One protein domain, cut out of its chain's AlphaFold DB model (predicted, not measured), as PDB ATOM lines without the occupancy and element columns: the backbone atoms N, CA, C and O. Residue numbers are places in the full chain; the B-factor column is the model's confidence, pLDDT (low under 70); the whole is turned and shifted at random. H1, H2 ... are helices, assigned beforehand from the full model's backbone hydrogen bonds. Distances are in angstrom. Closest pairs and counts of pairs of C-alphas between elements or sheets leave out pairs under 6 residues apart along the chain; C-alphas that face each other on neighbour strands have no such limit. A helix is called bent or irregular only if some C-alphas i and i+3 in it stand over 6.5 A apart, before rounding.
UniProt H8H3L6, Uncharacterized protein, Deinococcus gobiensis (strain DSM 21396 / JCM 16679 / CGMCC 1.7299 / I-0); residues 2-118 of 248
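What this domain is: This is residues 2 to 118 of the 248 residues of an uncharacterized protein of Deinococcus gobiensis (strain DSM 21396 / JCM 16679 / CGMCC 1.7299 / I-0) (UniProt H8H3L6). An elongated, all-helix body has a core where H3, H4b and H6 cross one another, with the hairpin of H1 and H2 at one end and H4a with the last turns of H6 at the other. The printed part has 117 residues with six named helices, H1 to H6 in order, and no named strand. It is compact, with a radius of gyration of the C-alphas of 14.8 A, and spans 47 by 27 by 23 A.

How they stand to each other: Start at H1, residues 2 to 20; its residues 10 to 17 alone touch H2, residues 23 to 34, in a hairpin at 18 degrees, closest at C-alphas 17 and 25, 4.7 A. H3, residues 37 to 53, and H2 only just touch, only at the corner, with 3 pairs of C-alphas within 8 A, closest at Leu 34 and Val 40, 6.8 A. H4, residues 58 to 78, is one helix by its hydrogen bonds but bent, with C-alphas 66 and 69 7.8 A apart: look for arms H4a, 58 to 66, and H4b, 69 to 78. H3, with residues 48 to 52 alone, forms a hairpin with H4a at 9 degrees, closest at C-alphas 48 and 65, 6.9 A. With residues 40 to 47 alone it touches H4b, about perpendicular at 81 degrees, closest at C-alphas 44 and 69, 5.9 A. H5, residues 80 to 84, only just touches H1, with 3 pairs of C-alphas within 8 A, closest at C-alphas 84 and 14, 5.8 A. H6, residues 93 to 116, only just irregular with C-alphas 107 and 110 6.6 A apart, touches H3 with residues 93 to 102 alone, at a steep tilt of 61 degrees, closest at C-alphas 98 and 47, 4.0 A. Every O i to N i+4 pair is within hydrogen-bond range in H1, H2, H3, H4a, H4b and H5, and 18 of 20 in H6.

Where its parts are: Find C-alpha 2 at (-27.121, 17.573, -6.033); from there H1 runs 27.5 A. H2 spans 16.5 A, H3 24.3 A, H4a 12.8 A, H4b 14.3 A and H5 6.1 A. H6 runs 30.6 A to C-alpha 116 at (-61.634, 36.645, -5.997).

The domain as a whole: The C-alphas farthest apart, of Val 19 and Gly 118, are 47.2 A apart. The printed part has no cut and no long link. Its mean pLDDT is 72.0, with 37 residues under 70, among them 54 to 64 and 104 to 118.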
ATOM      1  N   GLN A   2     -26.495  16.859  -4.901       50.31
ATOM      2  CA  GLN A   2     -27.121  17.573  -6.033       50.31
ATOM      3  C   GLN A   2     -27.225  19.107  -5.850       50.31
ATOM      4  O   GLN A   2     -26.904  19.841  -6.775       50.31
ATOM      5  N   SER A   3     -27.570  19.603  -4.655       60.00
ATOM      6  CA  SER A   3     -27.800  21.043  -4.408       60.00
ATOM      7  C   SER A   3     -26.600  21.962  -4.729       60.00
ATOM      8  O   SER A   3     -26.802  23.010  -5.332       60.00
ATOM      9  N   ARG A   4     -25.352  21.560  -4.426       64.56
ATOM     10  CA  ARG A   4     -24.161  22.386  -4.724       64.56
ATOM     11  C   ARG A   4     -23.836  22.463  -6.218       64.56
ATOM     12  O   ARG A   4     -23.453  23.517  -6.704       64.56
ATOM     13  N   PHE A   5     -24.031  21.366  -6.949       69.31
ATOM     14  CA  PHE A   5     -23.772  21.314  -8.390       69.31
ATOM     15  C   PHE A   5     -24.739  22.209  -9.181       69.31
ATOM     16  O   PHE A   5     -24.312  22.966 -10.051       69.31
ATOM     17  N   PHE A   6     -26.034  22.167  -8.853       69.56
ATOM     18  CA  PHE A   6     -27.029  23.046  -9.477       69.56
ATOM     19  C   PHE A   6     -26.788  24.517  -9.131       69.56
ATOM     20  O   PHE A   6     -26.890  25.383  -9.996       69.56
ATOM     21  N   GLN A   7     -26.373  24.798  -7.898       70.75
ATOM     22  CA  GLN A   7     -26.031  26.146  -7.469       70.75
ATOM     23  C   GLN A   7     -24.828  26.729  -8.232       70.75
ATOM     24  O   GLN A   7     -24.913  27.845  -8.743       70.75
ATOM     25  N   GLU A   8     -23.744  25.964  -8.385       78.56
ATOM     26  CA  GLU A   8     -22.588  26.367  -9.199       78.56
ATOM     27  C   GLU A   8     -22.967  26.584 -10.674       78.56
ATOM     28  O   GLU A   8     -22.469  27.506 -11.325       78.56
ATOM     29  N   LEU A   9     -23.872  25.762 -11.216       82.31
ATOM     30  CA  LEU A   9     -24.362  25.903 -12.587       82.31
ATOM     31  C   LEU A   9     -25.144  27.211 -12.788       82.31
ATOM     32  O   LEU A   9     -24.922  27.913 -13.778       82.31
ATOM     33  N   HIS A  10     -26.027  27.563 -11.851       81.81
ATOM     34  CA  HIS A  10     -26.791  28.814 -11.902       81.81
ATOM     35  C   HIS A  10     -25.883  30.037 -11.778       81.81
ATOM     36  O   HIS A  10     -26.055  30.992 -12.530       81.81
ATOM     37  N   GLN A  11     -24.856  29.982 -10.926       81.94
ATOM     38  CA  GLN A  11     -23.858  31.052 -10.797       81.94
ATOM     39  C   GLN A  11     -23.035  31.250 -12.072       81.94
ATOM     40  O   GLN A  11     -22.759  32.382 -12.463       81.94
ATOM     41  N   ARG A  12     -22.679  30.166 -12.772       82.62
ATOM     42  CA  ARG A  12     -21.992  30.265 -14.071       82.62
ATOM     43  C   ARG A  12     -22.876  30.912 -15.134       82.62
ATOM     44  O   ARG A  12     -22.395  31.755 -15.884       82.62
ATOM     45  N   ARG A  13     -24.162  30.550 -15.183       82.12
ATOM     46  CA  ARG A  13     -25.141  31.163 -16.099       82.12
ATOM     47  C   ARG A  13     -25.378  32.637 -15.775       82.12
ATOM     48  O   ARG A  13     -25.410  33.452 -16.687       82.12
ATOM     49  N   GLN A  14     -25.460  32.977 -14.491       84.94
ATOM     50  CA  GLN A  14     -25.551  34.356 -14.017       84.94
ATOM     51  C   GLN A  14     -24.328  35.173 -14.449       84.94
ATOM     52  O   GLN A  14     -24.474  36.247 -15.024       84.94
ATOM     53  N   ALA A  15     -23.118  34.649 -14.227       83.12
ATOM     54  CA  ALA A  15     -21.878  35.308 -14.629       83.12
ATOM     55  C   ALA A  15     -21.804  35.504 -16.150       83.12
ATOM     56  O   ALA A  15     -21.452  36.588 -16.605       83.12
ATOM     57  N   ALA A  16     -22.193  34.494 -16.936       80.44
ATOM     58  CA  ALA A  16     -22.265  34.608 -18.389       80.44
ATOM     59  C   ALA A  16     -23.238  35.718 -18.821       80.44
ATOM     60  O   ALA A  16     -22.850  36.596 -19.585       80.44
ATOM     61  N   ALA A  17     -24.455  35.737 -18.267       81.75
ATOM     62  CA  ALA A  17     -25.466  36.743 -18.584       81.75
ATOM     63  C   ALA A  17     -25.056  38.172 -18.176       81.75
ATOM     64  O   ALA A  17     -25.368  39.127 -18.889       81.75
ATOM     65  N   LEU A  18     -24.325  38.334 -17.066       81.19
ATOM     66  CA  LEU A  18     -23.790  39.631 -16.633       81.19
ATOM     67  C   LEU A  18     -22.634  40.122 -17.517       81.19
ATOM     68  O   LEU A  18     -22.531  41.321 -17.771       81.19
ATOM     69  N   VAL A  19     -21.768  39.213 -17.977       82.44
ATOM     70  CA  VAL A  19     -20.601  39.542 -18.812       82.44
ATOM     71  C   VAL A  19     -21.012  39.869 -20.245       82.44
ATOM     72  O   VAL A  19     -20.517  40.843 -20.805       82.44
ATOM     73  N   THR A  20     -21.907  39.081 -20.847       77.25
ATOM     74  CA  THR A  20     -22.324  39.301 -22.242       77.25
ATOM     75  C   THR A  20     -23.389  40.384 -22.367       77.25
ATOM     76  O   THR A  20     -23.490  41.012 -23.417       77.25
ATOM     77  N   GLN A  21     -24.208  40.581 -21.327       70.75
ATOM     78  CA  GLN A  21     -25.426  41.402 -21.337       70.75
ATOM     79  C   GLN A  21     -26.437  41.036 -22.443       70.75
ATOM     80  O   GLN A  21     -27.438  41.739 -22.602       70.75
ATOM     81  N   GLY A  22     -26.213  39.936 -23.168       70.75
ATOM     82  CA  GLY A  22     -26.991  39.501 -24.323       70.75
ATOM     83  C   GLY A  22     -28.320  38.858 -23.934       70.75
ATOM     84  O   GLY A  22     -28.452  38.235 -22.881       70.75
ATOM     85  N   ALA A  23     -29.332  39.008 -24.793       71.94
ATOM     86  CA  ALA A  23     -30.671  38.465 -24.550       71.94
ATOM     87  C   ALA A  23     -30.677  36.927 -24.443       71.94
ATOM     88  O   ALA A  23     -31.394  36.372 -23.613       71.94
ATOM     89  N   VAL A  24     -29.826  36.251 -25.222       75.94
ATOM     90  CA  VAL A  24     -29.717  34.784 -25.258       75.94
ATOM     91  C   VAL A  24     -29.215  34.227 -23.927       75.94
ATOM     92  O   VAL A  24     -29.775  33.266 -23.401       75.94
ATOM     93  N   GLU A  25     -28.182  34.831 -23.337       77.06
ATOM     94  CA  GLU A  25     -27.635  34.360 -22.065       77.06
ATOM     95  C   GLU A  25     -28.573  34.657 -20.889       77.06
ATOM     96  O   GLU A  25     -28.661  33.850 -19.960       77.06
ATOM     97  N   ARG A  26     -29.330  35.764 -20.945       71.38
ATOM     98  CA  ARG A  26     -30.388  36.063 -19.964       71.38
ATOM     99  C   ARG A  26     -31.510  35.029 -20.024       71.38
ATOM    100  O   ARG A  26     -31.908  34.500 -18.989       71.38
ATOM    101  N   GLU A  27     -31.976  34.689 -21.221       74.56
ATOM    102  CA  GLU A  27     -33.005  33.666 -21.413       74.56
ATOM    103  C   GLU A  27     -32.517  32.281 -20.964       74.56
ATOM    104  O   GLU A  27     -33.231  31.565 -20.263       74.56
ATOM    105  N   ALA A  28     -31.267  31.923 -21.268       76.00
ATOM    106  CA  ALA A  28     -30.666  30.673 -20.810       76.00
ATOM    107  C   ALA A  28     -30.518  30.607 -19.277       76.00
ATOM    108  O   ALA A  28     -30.657  29.529 -18.688       76.00
ATOM    109  N   PHE A  29     -30.258  31.743 -18.619       79.56
ATOM    110  CA  PHE A  29     -30.252  31.844 -17.160       79.56
ATOM    111  C   PHE A  29     -31.651  31.617 -16.578       79.56
ATOM    112  O   PHE A  29     -31.806  30.718 -15.752       79.56
ATOM    113  N   ILE A  30     -32.672  32.343 -17.054       74.31
ATOM    114  CA  ILE A  30     -34.059  32.166 -16.593       74.31
ATOM    115  C   ILE A  30     -34.524  30.728 -16.840       74.31
ATOM    116  O   ILE A  30     -34.915  30.043 -15.900       74.31
ATOM    117  N   THR A  31     -34.437  30.227 -18.073       77.62
ATOM    118  CA  THR A  31     -34.864  28.862 -18.429       77.62
ATOM    119  C   THR A  31     -34.128  27.814 -17.597       77.62
ATOM    120  O   THR A  31     -34.716  26.820 -17.160       77.62
ATOM    121  N   GLY A  32     -32.849  28.064 -17.318       77.62
ATOM    122  CA  GLY A  32     -32.039  27.263 -16.418       77.62
ATOM    123  C   GLY A  32     -32.603  27.175 -15.001       77.62
ATOM    124  O   GLY A  32     -32.684  26.073 -14.460       77.62
ATOM    125  N   LEU A  33     -33.018  28.305 -14.427       76.12
ATOM    126  CA  LEU A  33     -33.636  28.375 -13.101       76.12
ATOM    127  C   LEU A  33     -35.025  27.733 -13.070       76.12
ATOM    128  O   LEU A  33     -35.341  27.005 -12.134       76.12
ATOM    129  N   LEU A  34     -35.846  27.962 -14.100       76.06
ATOM    130  CA  LEU A  34     -37.204  27.408 -14.180       76.06
ATOM    131  C   LEU A  34     -37.205  25.880 -14.361       76.06
ATOM    132  O   LEU A  34     -38.162  25.214 -13.964       76.06
ATOM    133  N   SER A  35     -36.133  25.325 -14.936       78.88
ATOM    134  CA  SER A  35     -35.937  23.877 -15.100       78.88
ATOM    135  C   SER A  35     -35.495  23.173 -13.808       78.88
ATOM    136  O   SER A  35     -35.566  21.947 -13.725       78.88
ATOM    137  N   ASP A  36     -35.040  23.920 -12.797       83.00
ATOM    138  CA  ASP A  36     -34.644  23.382 -11.494       83.00
ATOM    139  C   ASP A  36     -35.869  23.254 -10.575       83.00
ATOM    140  O   ASP A  36     -36.274  24.177  -9.866       83.00
ATOM    141  N   THR A  37     -36.499  22.079 -10.613       82.88
ATOM    142  CA  THR A  37     -37.743  21.806  -9.882       82.88
ATOM    143  C   THR A  37     -37.588  21.910  -8.366       82.88
ATOM    144  O   THR A  37     -38.531  22.340  -7.697       82.88
ATOM    145  N   GLN A  38     -36.415  21.564  -7.825       87.19
ATOM    146  CA  GLN A  38     -36.135  21.678  -6.396       87.19
ATOM    147  C   GLN A  38     -36.016  23.147  -5.991       87.19
ATOM    148  O   GLN A  38     -36.656  23.566  -5.030       87.19
ATOM    149  N   LEU A  39     -35.275  23.950  -6.761       84.12
ATOM    150  CA  LEU A  39     -35.147  25.384  -6.507       84.12
ATOM    151  C   LEU A  39     -36.507  26.096  -6.547       84.12
ATOM    152  O   LEU A  39     -36.790  26.937  -5.694       84.12
ATOM    153  N   VAL A  40     -37.364  25.743  -7.510       82.62
ATOM    154  CA  VAL A  40     -38.729  26.284  -7.610       82.62
ATOM    155  C   VAL A  40     -39.571  25.886  -6.393       82.62
ATOM    156  O   VAL A  40     -40.266  26.733  -5.831       82.62
ATOM    157  N   ALA A  41     -39.508  24.625  -5.957       85.38
ATOM    158  CA  ALA A  41     -40.234  24.153  -4.774       85.38
ATOM    159  C   ALA A  41     -39.762  24.850  -3.484       85.38
ATOM    160  O   ALA A  41     -40.578  25.234  -2.637       85.38
ATOM    161  N   ASP A  42     -38.456  25.079  -3.360       87.94
ATOM    162  CA  ASP A  42     -37.863  25.799  -2.236       87.94
ATOM    163  C   ASP A  42     -38.269  27.283  -2.252       87.94
ATOM    164  O   ASP A  42     -38.612  27.845  -1.210       87.94
ATOM    165  N   ALA A  43     -38.312  27.918  -3.430       83.31
ATOM    166  CA  ALA A  43     -38.765  29.301  -3.589       83.31
ATOM    167  C   ALA A  43     -40.261  29.469  -3.267       83.31
ATOM    168  O   ALA A  43     -40.645  30.436  -2.608       83.31
ATOM    169  N   VAL A  44     -41.099  28.501  -3.653       83.19
ATOM    170  CA  VAL A  44     -42.519  28.423  -3.261       83.19
ATOM    171  C   VAL A  44     -42.665  28.309  -1.745       83.19
ATOM    172  O   VAL A  44     -43.434  29.053  -1.134       83.19
ATOM    173  N   SER A  45     -41.892  27.420  -1.120       91.38
ATOM    174  CA  SER A  45     -41.912  27.235   0.333       91.38
ATOM    175  C   SER A  45     -41.491  28.513   1.063       91.38
ATOM    176  O   SER A  45     -42.145  28.927   2.025       91.38
ATOM    177  N   ALA A  46     -40.445  29.185   0.571       81.31
ATOM    178  CA  ALA A  46     -39.990  30.466   1.094       81.31
ATOM    179  C   ALA A  46     -41.055  31.565   0.937       81.31
ATOM    180  O   ALA A  46     -41.330  32.283   1.898       81.31
ATOM    181  N   PHE A  47     -41.698  31.669  -0.229       87.38
ATOM    182  CA  PHE A  47     -42.800  32.601  -0.481       87.38
ATOM    183  C   PHE A  47     -43.958  32.411   0.511       87.38
ATOM    184  O   PHE A  47     -44.359  33.358   1.190       87.38
ATOM    185  N   LEU A  48     -44.454  31.182   0.672       86.25
ATOM    186  CA  LEU A  48     -45.566  30.896   1.583       86.25
ATOM    187  C   LEU A  48     -45.190  31.134   3.050       86.25
ATOM    188  O   LEU A  48     -45.993  31.665   3.820       86.25
ATOM    189  N   ALA A  49     -43.960  30.795   3.446       82.56
ATOM    190  CA  ALA A  49     -43.459  31.108   4.781       82.56
ATOM    191  C   ALA A  49     -43.433  32.624   5.036       82.56
ATOM    192  O   ALA A  49     -43.829  33.073   6.114       82.56
ATOM    193  N   ARG A  50     -43.033  33.427   4.040       81.44
ATOM    194  CA  ARG A  50     -43.039  34.895   4.125       81.44
ATOM    195  C   ARG A  50     -44.445  35.470   4.233       81.44
ATOM    196  O   ARG A  50     -44.656  36.384   5.030       81.44
ATOM    197  N   LEU A  51     -45.415  34.921   3.507       74.56
ATOM    198  CA  LEU A  51     -46.811  35.339   3.640       74.56
ATOM    199  C   LEU A  51     -47.363  35.070   5.044       74.56
ATOM    200  O   LEU A  51     -47.966  35.968   5.632       74.56
ATOM    201  N   LYS A  52     -47.078  33.894   5.624       72.69
ATOM    202  CA  LYS A  52     -47.446  33.581   7.018       72.69
ATOM    203  C   LYS A  52     -46.804  34.546   8.014       72.69
ATOM    204  O   LYS A  52     -47.486  35.055   8.897       72.69
ATOM    205  N   GLN A  53     -45.506  34.822   7.863       71.69
ATOM    206  CA  GLN A  53     -44.792  35.803   8.694       71.69
ATOM    207  C   GLN A  53     -45.396  37.211   8.575       71.69
ATOM    208  O   GLN A  53     -45.453  37.938   9.560       71.69
ATOM    209  N   SER A  54     -45.899  37.566   7.391       63.97
ATOM    210  CA  SER A  54     -46.580  38.839   7.115       63.97
ATOM    211  C   SER A  54     -48.060  38.839   7.521       63.97
ATOM    212  O   SER A  54     -48.798  39.739   7.128       63.97
ATOM    213  N   GLN A  55     -48.506  37.825   8.273       68.31
ATOM    214  CA  GLN A  55     -49.878  37.663   8.770       68.31
ATOM    215  C   GLN A  55     -50.956  37.551   7.676       68.31
ATOM    216  O   GLN A  55     -52.144  37.741   7.941       68.31
ATOM    217  N   VAL A  56     -50.579  37.183   6.448       59.03
ATOM    218  CA  VAL A  56     -51.556  36.812   5.417       59.03
ATOM    219  C   VAL A  56     -52.155  35.463   5.807       59.03
ATOM    220  O   VAL A  56     -51.436  34.483   5.999       59.03
ATOM    221  N   SER A  57     -53.475  35.420   5.960       63.97
ATOM    222  CA  SER A  57     -54.198  34.268   6.502       63.97
ATOM    223  C   SER A  57     -55.553  34.080   5.821       63.97
ATOM    224  O   SER A  57     -55.952  34.879   4.970       63.97
ATOM    225  N   GLY A  58     -56.243  32.990   6.171       56.59
ATOM    226  CA  GLY A  58     -57.584  32.700   5.671       56.59
ATOM    227  C   GLY A  58     -57.624  32.501   4.149       56.59
ATOM    228  O   GLY A  58     -56.660  31.985   3.577       56.59
ATOM    229  N   PRO A  59     -58.713  32.914   3.477       52.91
ATOM    230  CA  PRO A  59     -58.902  32.701   2.040       52.91
ATOM    231  C   PRO A  59     -57.772  33.269   1.168       52.91
ATOM    232  O   PRO A  59     -57.342  32.618   0.218       52.91
ATOM    233  N   LEU A  60     -57.203  34.418   1.549       51.94
ATOM    234  CA  LEU A  60     -56.069  35.033   0.845       51.94
ATOM    235  C   LEU A  60     -54.803  34.181   0.906       51.94
ATOM    236  O   LEU A  60     -54.028  34.144  -0.048       51.94
ATOM    237  N   PHE A  61     -54.570  33.499   2.025       62.62
ATOM    238  CA  PHE A  61     -53.450  32.573   2.131       62.62
ATOM    239  C   PHE A  61     -53.721  31.291   1.337       62.62
ATOM    240  O   PHE A  61     -52.825  30.799   0.657       62.62
ATOM    241  N   SER A  62     -54.954  30.780   1.366       64.25
ATOM    242  CA  SER A  62     -55.353  29.602   0.589       64.25
ATOM    243  C   SER A  62     -55.193  29.815  -0.920       64.25
ATOM    244  O   SER A  62     -54.646  28.949  -1.597       64.25
ATOM    245  N   LEU A  63     -55.578  30.984  -1.444       59.34
ATOM    246  CA  LEU A  63     -55.337  31.341  -2.846       59.34
ATOM    247  C   LEU A  63     -53.846  31.476  -3.161       59.34
ATOM    248  O   LEU A  63     -53.384  30.975  -4.184       59.34
ATOM    249  N   ALA A  64     -53.071  32.086  -2.262       64.56
ATOM    250  CA  ALA A  64     -51.628  32.171  -2.437       64.56
ATOM    251  C   ALA A  64     -50.962  30.789  -2.490       64.56
ATOM    252  O   ALA A  64     -50.000  30.624  -3.228       64.56
ATOM    253  N   VAL A  65     -51.462  29.800  -1.739       70.31
ATOM    254  CA  VAL A  65     -50.986  28.406  -1.800       70.31
ATOM    255  C   VAL A  65     -51.265  27.781  -3.166       70.31
ATOM    256  O   VAL A  65     -50.373  27.139  -3.718       70.31
ATOM    257  N   ILE A  66     -52.461  27.995  -3.723       72.75
ATOM    258  CA  ILE A  66     -52.854  27.474  -5.043       72.75
ATOM    259  C   ILE A  66     -51.983  28.089  -6.148       72.75
ATOM    260  O   ILE A  66     -51.452  27.375  -6.996       72.75
ATOM    261  N   GLU A  67     -51.762  29.401  -6.093       75.69
ATOM    262  CA  GLU A  67     -51.039  30.154  -7.128       75.69
ATOM    263  C   GLU A  67     -49.530  30.271  -6.882       75.69
ATOM    264  O   GLU A  67     -48.811  30.880  -7.678       75.69
ATOM    265  N   ALA A  68     -49.012  29.696  -5.793       71.12
ATOM    266  CA  ALA A  68     -47.656  29.955  -5.314       71.12
ATOM    267  C   ALA A  68     -46.596  29.739  -6.395       71.12
ATOM    268  O   ALA A  68     -45.699  30.562  -6.586       71.12
ATOM    269  N   ARG A  69     -46.725  28.636  -7.135       76.00
ATOM    270  CA  ARG A  69     -45.805  28.297  -8.219       76.00
ATOM    271  C   ARG A  69     -45.890  29.320  -9.349       76.00
ATOM    272  O   ARG A  69     -44.855  29.822  -9.775       76.00
ATOM    273  N   SER A  70     -47.092  29.670  -9.795       73.69
ATOM    274  CA  SER A  70     -47.319  30.666 -10.848       73.69
ATOM    275  C   SER A  70     -46.731  32.030 -10.478       73.69
ATOM    276  O   SER A  70     -46.072  32.664 -11.303       73.69
ATOM    277  N   VAL A  71     -46.920  32.472  -9.232       70.44
ATOM    278  CA  VAL A  71     -46.384  33.741  -8.717       70.44
ATOM    279  C   VAL A  71     -44.857  33.720  -8.704       70.44
ATOM    280  O   VAL A  71     -44.224  34.652  -9.202       70.44
ATOM    281  N   VAL A  72     -44.253  32.644  -8.200       75.12
ATOM    282  CA  VAL A  72     -42.793  32.469  -8.172       75.12
ATOM    283  C   VAL A  72     -42.210  32.504  -9.587       75.12
ATOM    284  O   VAL A  72     -41.314  33.304  -9.859       75.12
ATOM    285  N   LEU A  73     -42.760  31.728 -10.523       75.50
ATOM    286  CA  LEU A  73     -42.273  31.683 -11.908       75.50
ATOM    287  C   LEU A  73     -42.424  33.041 -12.616       75.50
ATOM    288  O   LEU A  73     -41.483  33.517 -13.251       75.50
ATOM    289  N   ARG A  74     -43.565  33.719 -12.439       72.56
ATOM    290  CA  ARG A  74     -43.802  35.065 -12.987       72.56
ATOM    291  C   ARG A  74     -42.817  36.091 -12.434       72.56
ATOM    292  O   ARG A  74     -42.331  36.939 -13.178       72.56
ATOM    293  N   THR A  75     -42.491  35.982 -11.147       73.81
ATOM    294  CA  THR A  75     -41.521  36.858 -10.485       73.81
ATOM    295  C   THR A  75     -40.131  36.709 -11.099       73.81
ATOM    296  O   THR A  75     -39.482  37.719 -11.344       73.81
ATOM    297  N   ALA A  76     -39.683  35.485 -11.410       69.25
ATOM    298  CA  ALA A  76     -38.387  35.286 -12.071       69.25
ATOM    299  C   ALA A  76     -38.324  35.960 -13.445       69.25
ATOM    300  O   ALA A  76     -37.292  36.519 -13.801       69.25
ATOM    301  N   HIS A  77     -39.430  35.946 -14.192       70.62
ATOM    302  CA  HIS A  77     -39.492  36.602 -15.492       70.62
ATOM    303  C   HIS A  77     -39.533  38.133 -15.370       70.62
ATOM    304  O   HIS A  77     -38.763  38.832 -16.022       70.62
ATOM    305  N   ARG A  78     -40.417  38.680 -14.523       69.38
ATOM    306  CA  ARG A  78     -40.601  40.137 -14.368       69.38
ATOM    307  C   ARG A  78     -39.418  40.826 -13.696       69.38
ATOM    308  O   ARG A  78     -39.131  41.975 -14.000       69.38
ATOM    309  N   ARG A  79     -38.730  40.121 -12.799       71.94
ATOM    310  CA  ARG A  79     -37.571  40.625 -12.055       71.94
ATOM    311  C   ARG A  79     -36.277  39.948 -12.488       71.94
ATOM    312  O   ARG A  79     -35.388  39.745 -11.667       71.94
ATOM    313  N   CYS A  80     -36.170  39.588 -13.769       69.19
ATOM    314  CA  CYS A  80     -34.969  38.949 -14.301       69.19
ATOM    315  C   CYS A  80     -33.712  39.790 -14.037       69.19
ATOM    316  O   CYS A  80     -32.692  39.241 -13.634       69.19
ATOM    317  N   ASP A  81     -33.774  41.110 -14.212       74.88
ATOM    318  CA  ASP A  81     -32.613  41.977 -13.981       74.88
ATOM    319  C   ASP A  81     -32.197  42.002 -12.496       74.88
ATOM    320  O   ASP A  81     -31.011  41.891 -12.179       74.88
ATOM    321  N   ASP A  82     -33.163  42.021 -11.571       76.19
ATOM    322  CA  ASP A  82     -32.886  41.902 -10.133       76.19
ATOM    323  C   ASP A  82     -32.287  40.523  -9.794       76.19
ATOM    324  O   ASP A  82     -31.340  40.426  -9.013       76.19
ATOM    325  N   LEU A  83     -32.813  39.455 -10.405       72.88
ATOM    326  CA  LEU A  83     -32.371  38.066 -10.234       72.88
ATOM    327  C   LEU A  83     -30.945  37.866 -10.766       72.88
ATOM    328  O   LEU A  83     -30.150  37.158 -10.155       72.88
ATOM    329  N   LEU A  84     -30.593  38.537 -11.864       75.06
ATOM    330  CA  LEU A  84     -29.232  38.584 -12.396       75.06
ATOM    331  C   LEU A  84     -28.275  39.314 -11.450       75.06
ATOM    332  O   LEU A  84     -27.104  38.952 -11.375       75.06
ATOM    333  N   SER A  85     -28.759  40.296 -10.689       77.56
ATOM    334  CA  SER A  85     -27.964  41.032  -9.694       77.56
ATOM    335  C   SER A  85     -27.883  40.355  -8.313       77.56
ATOM    336  O   SER A  85     -27.216  40.868  -7.408       77.56
ATOM    337  N   TRP A  86     -28.549  39.208  -8.127       79.38
ATOM    338  CA  TRP A  86     -28.588  38.480  -6.858       79.38
ATOM    339  C   TRP A  86     -27.185  38.074  -6.370       79.38
ATOM    340  O   TRP A  86     -26.307  37.709  -7.147       79.38
ATOM    341  N   GLN A  87     -26.977  38.103  -5.051       72.19
ATOM    342  CA  GLN A  87     -25.713  37.728  -4.416       72.19
ATOM    343  C   GLN A  87     -25.959  36.689  -3.323       72.19
ATOM    344  O   GLN A  87     -26.627  36.986  -2.330       72.19
ATOM    345  N   GLU A  88     -25.351  35.507  -3.460       68.56
ATOM    346  CA  GLU A  88     -25.488  34.406  -2.494       68.56
ATOM    347  C   GLU A  88     -25.133  34.821  -1.064       68.56
ATOM    348  O   GLU A  88     -25.849  34.488  -0.122       68.56
ATOM    349  N   VAL A  89     -24.076  35.623  -0.910       69.50
ATOM    350  CA  VAL A  89     -23.585  36.108   0.391       69.50
ATOM    351  C   VAL A  89     -24.665  36.875   1.166       69.50
ATOM    352  O   VAL A  89     -24.633  36.919   2.393       69.50
ATOM    353  N   ARG A  90     -25.639  37.476   0.467       68.06
ATOM    354  CA  ARG A  90     -26.731  38.239   1.087       68.06
ATOM    355  C   ARG A  90     -27.937  37.372   1.430       68.06
ATOM    356  O   ARG A  90     -28.638  37.668   2.394       68.06
ATOM    357  N   SER A  91     -28.229  36.352   0.626       72.19
ATOM    358  CA  SER A  91     -29.369  35.460   0.843       72.19
ATOM    359  C   SER A  91     -29.309  34.246  -0.089       72.19
ATOM    360  O   SER A  91     -28.946  34.413  -1.255       72.19
ATOM    361  N   PRO A  92     -29.749  33.051   0.349       80.81
ATOM    362  CA  PRO A  92     -29.958  31.915  -0.548       80.81
ATOM    363  C   PRO A  92     -30.929  32.256  -1.689       80.81
ATOM    364  O   PRO A  92     -31.933  32.931  -1.458       80.81
ATOM    365  N   LEU A  93     -30.677  31.745  -2.900       80.88
ATOM    366  CA  LEU A  93     -31.433  32.105  -4.110       80.88
ATOM    367  C   LEU A  93     -32.938  31.856  -3.966       80.88
ATOM    368  O   LEU A  93     -33.734  32.757  -4.217       80.88
ATOM    369  N   ALA A  94     -33.330  30.673  -3.484       82.44
ATOM    370  CA  ALA A  94     -34.731  30.341  -3.218       82.44
ATOM    371  C   ALA A  94     -35.380  31.298  -2.205       82.44
ATOM    372  O   ALA A  94     -36.514  31.737  -2.387       82.44
ATOM    373  N   GLY A  95     -34.648  31.657  -1.145       77.50
ATOM    374  CA  GLY A  95     -35.127  32.568  -0.106       77.50
ATOM    375  C   GLY A  95     -35.316  33.996  -0.617       77.50
ATOM    376  O   GLY A  95     -36.330  34.631  -0.318       77.50
ATOM    377  N   TRP A  96     -34.366  34.490  -1.413       82.38
ATOM    378  CA  TRP A  96     -34.457  35.792  -2.067       82.38
ATOM    379  C   TRP A  96     -35.597  35.827  -3.086       82.38
ATOM    380  O   TRP A  96     -36.408  36.750  -3.075       82.38
ATOM    381  N   TRP A  97     -35.710  34.794  -3.920       80.50
ATOM    382  CA  TRP A  97     -36.744  34.699  -4.945       80.50
ATOM    383  C   TRP A  97     -38.145  34.606  -4.325       80.50
ATOM    384  O   TRP A  97     -39.037  35.353  -4.721       80.50
ATOM    385  N   GLY A  98     -38.326  33.791  -3.282       76.00
ATOM    386  CA  GLY A  98     -39.580  33.726  -2.528       76.00
ATOM    387  C   GLY A  98     -39.951  35.055  -1.852       76.00
ATOM    388  O   GLY A  98     -41.126  35.417  -1.790       76.00
ATOM    389  N   LEU A  99     -38.961  35.833  -1.399       77.19
ATOM    390  CA  LEU A  99     -39.181  37.193  -0.904       77.19
ATOM    391  C   LEU A  99     -39.645  38.134  -2.029       77.19
ATOM    392  O   LEU A  99     -40.622  38.855  -1.838       77.19
ATOM    393  N   GLN A 100     -39.015  38.101  -3.206       80.50
ATOM    394  CA  GLN A 100     -39.471  38.899  -4.352       80.50
ATOM    395  C   GLN A 100     -40.889  38.525  -4.787       80.50
ATOM    396  O   GLN A 100     -41.702  39.409  -5.055       80.50
ATOM    397  N   ALA A 101     -41.221  37.233  -4.750       75.62
ATOM    398  CA  ALA A 101     -42.561  36.746  -5.051       75.62
ATOM    399  C   ALA A 101     -43.611  37.299  -4.076       75.62
ATOM    400  O   ALA A 101     -44.746  37.546  -4.468       75.62
ATOM    401  N   SER A 102     -43.240  37.571  -2.820       73.62
ATOM    402  CA  SER A 102     -44.143  38.211  -1.855       73.62
ATOM    403  C   SER A 102     -44.418  39.686  -2.168       73.62
ATOM    404  O   SER A 102     -45.533  40.155  -1.942       73.62
ATOM    405  N   PHE A 103     -43.445  40.416  -2.725       72.19
ATOM    406  CA  PHE A 103     -43.664  41.789  -3.190       72.19
ATOM    407  C   PHE A 103     -44.551  41.812  -4.432       72.19
ATOM    408  O   PHE A 103     -45.490  42.601  -4.493       72.19
ATOM    409  N   GLU A 104     -44.301  40.904  -5.375       69.56
ATOM    410  CA  GLU A 104     -45.122  40.736  -6.575       69.56
ATOM    411  C   GLU A 104     -46.566  40.364  -6.222       69.56
ATOM    412  O   GLU A 104     -47.527  40.942  -6.734       69.56
ATOM    413  N   TYR A 105     -46.717  39.444  -5.268       65.12
ATOM    414  CA  TYR A 105     -48.010  39.104  -4.705       65.12
ATOM    415  C   TYR A 105     -48.658  40.324  -4.052       65.12
ATOM    416  O   TYR A 105     -49.798  40.612  -4.348       65.12
ATOM    417  N   ASN A 106     -47.969  41.105  -3.219       61.66
ATOM    418  CA  ASN A 106     -48.592  42.259  -2.559       61.66
ATOM    419  C   ASN A 106     -48.990  43.404  -3.507       61.66
ATOM    420  O   ASN A 106     -49.964  44.100  -3.217       61.66
ATOM    421  N   ASN A 107     -48.257  43.607  -4.601       58.97
ATOM    422  CA  ASN A 107     -48.528  44.689  -5.548       58.97
ATOM    423  C   ASN A 107     -49.672  44.340  -6.508       58.97
ATOM    424  O   ASN A 107     -50.624  45.116  -6.616       58.97
ATOM    425  N   ASP A 108     -49.619  43.150  -7.113       55.69
ATOM    426  CA  ASP A 108     -50.523  42.762  -8.201       55.69
ATOM    427  C   ASP A 108     -51.419  41.580  -7.803       55.69
ATOM    428  O   ASP A 108     -52.642  41.624  -7.940       55.69
ATOM    429  N   GLY A 109     -50.818  40.514  -7.265       51.81
ATOM    430  CA  GLY A 109     -51.515  39.245  -7.015       51.81
ATOM    431  C   GLY A 109     -52.552  39.304  -5.893       51.81
ATOM    432  O   GLY A 109     -53.573  38.628  -5.944       51.81
ATOM    433  N   ARG A 110     -52.322  40.149  -4.892       52.03
ATOM    434  CA  ARG A 110     -53.139  40.298  -3.695       52.03
ATOM    435  C   ARG A 110     -54.394  41.084  -4.005       52.03
ATOM    436  O   ARG A 110     -55.433  40.709  -3.502       52.03
ATOM    437  N   ARG A 111     -54.327  42.100  -4.869       54.22
ATOM    438  CA  ARG A 111     -55.518  42.837  -5.329       54.22
ATOM    439  C   ARG A 111     -56.468  41.916  -6.096       54.22
ATOM    440  O   ARG A 111     -57.674  41.952  -5.887       54.22
ATOM    441  N   PHE A 112     -55.904  41.047  -6.933       53.28
ATOM    442  CA  PHE A 112     -56.650  40.020  -7.654       53.28
ATOM    443  C   PHE A 112     -57.222  38.944  -6.714       53.28
ATOM    444  O   PHE A 112     -58.409  38.643  -6.784       53.28
ATOM    445  N   ALA A 113     -56.414  38.412  -5.791       48.84
ATOM    446  CA  ALA A 113     -56.855  37.432  -4.794       48.84
ATOM    447  C   ALA A 113     -57.898  38.007  -3.822       48.84
ATOM    448  O   ALA A 113     -58.820  37.306  -3.417       48.84
ATOM    449  N   GLU A 114     -57.780  39.289  -3.474       46.81
ATOM    450  CA  GLU A 114     -58.773  40.037  -2.709       46.81
ATOM    451  C   GLU A 114     -60.091  40.102  -3.493       46.81
ATOM    452  O   GLU A 114     -61.103  39.649  -2.969       46.81
ATOM    453  N   GLY A 115     -60.071  40.496  -4.771       49.88
ATOM    454  CA  GLY A 115     -61.262  40.480  -5.630       49.88
ATOM    455  C   GLY A 115     -61.917  39.099  -5.780       49.88
ATOM    456  O   GLY A 115     -63.139  38.999  -5.718       49.88
ATOM    457  N   LEU A 116     -61.128  38.026  -5.914       44.59
ATOM    458  CA  LEU A 116     -61.634  36.645  -5.997       44.59
ATOM    459  C   LEU A 116     -62.228  36.126  -4.686       44.59
ATOM    460  O   LEU A 116     -63.109  35.273  -4.697       44.59
ATOM    461  N   CYS A 117     -61.734  36.614  -3.552       40.78
ATOM    462  CA  CYS A 117     -62.262  36.285  -2.233       40.78
ATOM    463  C   CYS A 117     -63.352  37.264  -1.763       40.78
ATOM    464  O   CYS A 117     -63.700  37.240  -0.583       40.78
ATOM    465  N   GLY A 118     -63.850  38.147  -2.634       35.50
ATOM    466  CA  GLY A 118     -64.852  39.156  -2.274       35.50
ATOM    467  C   GLY A 118     -64.332  40.254  -1.336       35.50
ATOM    468  O   GLY A 118     -65.114  41.035  -0.795       35.50
TER     469      GLY A 118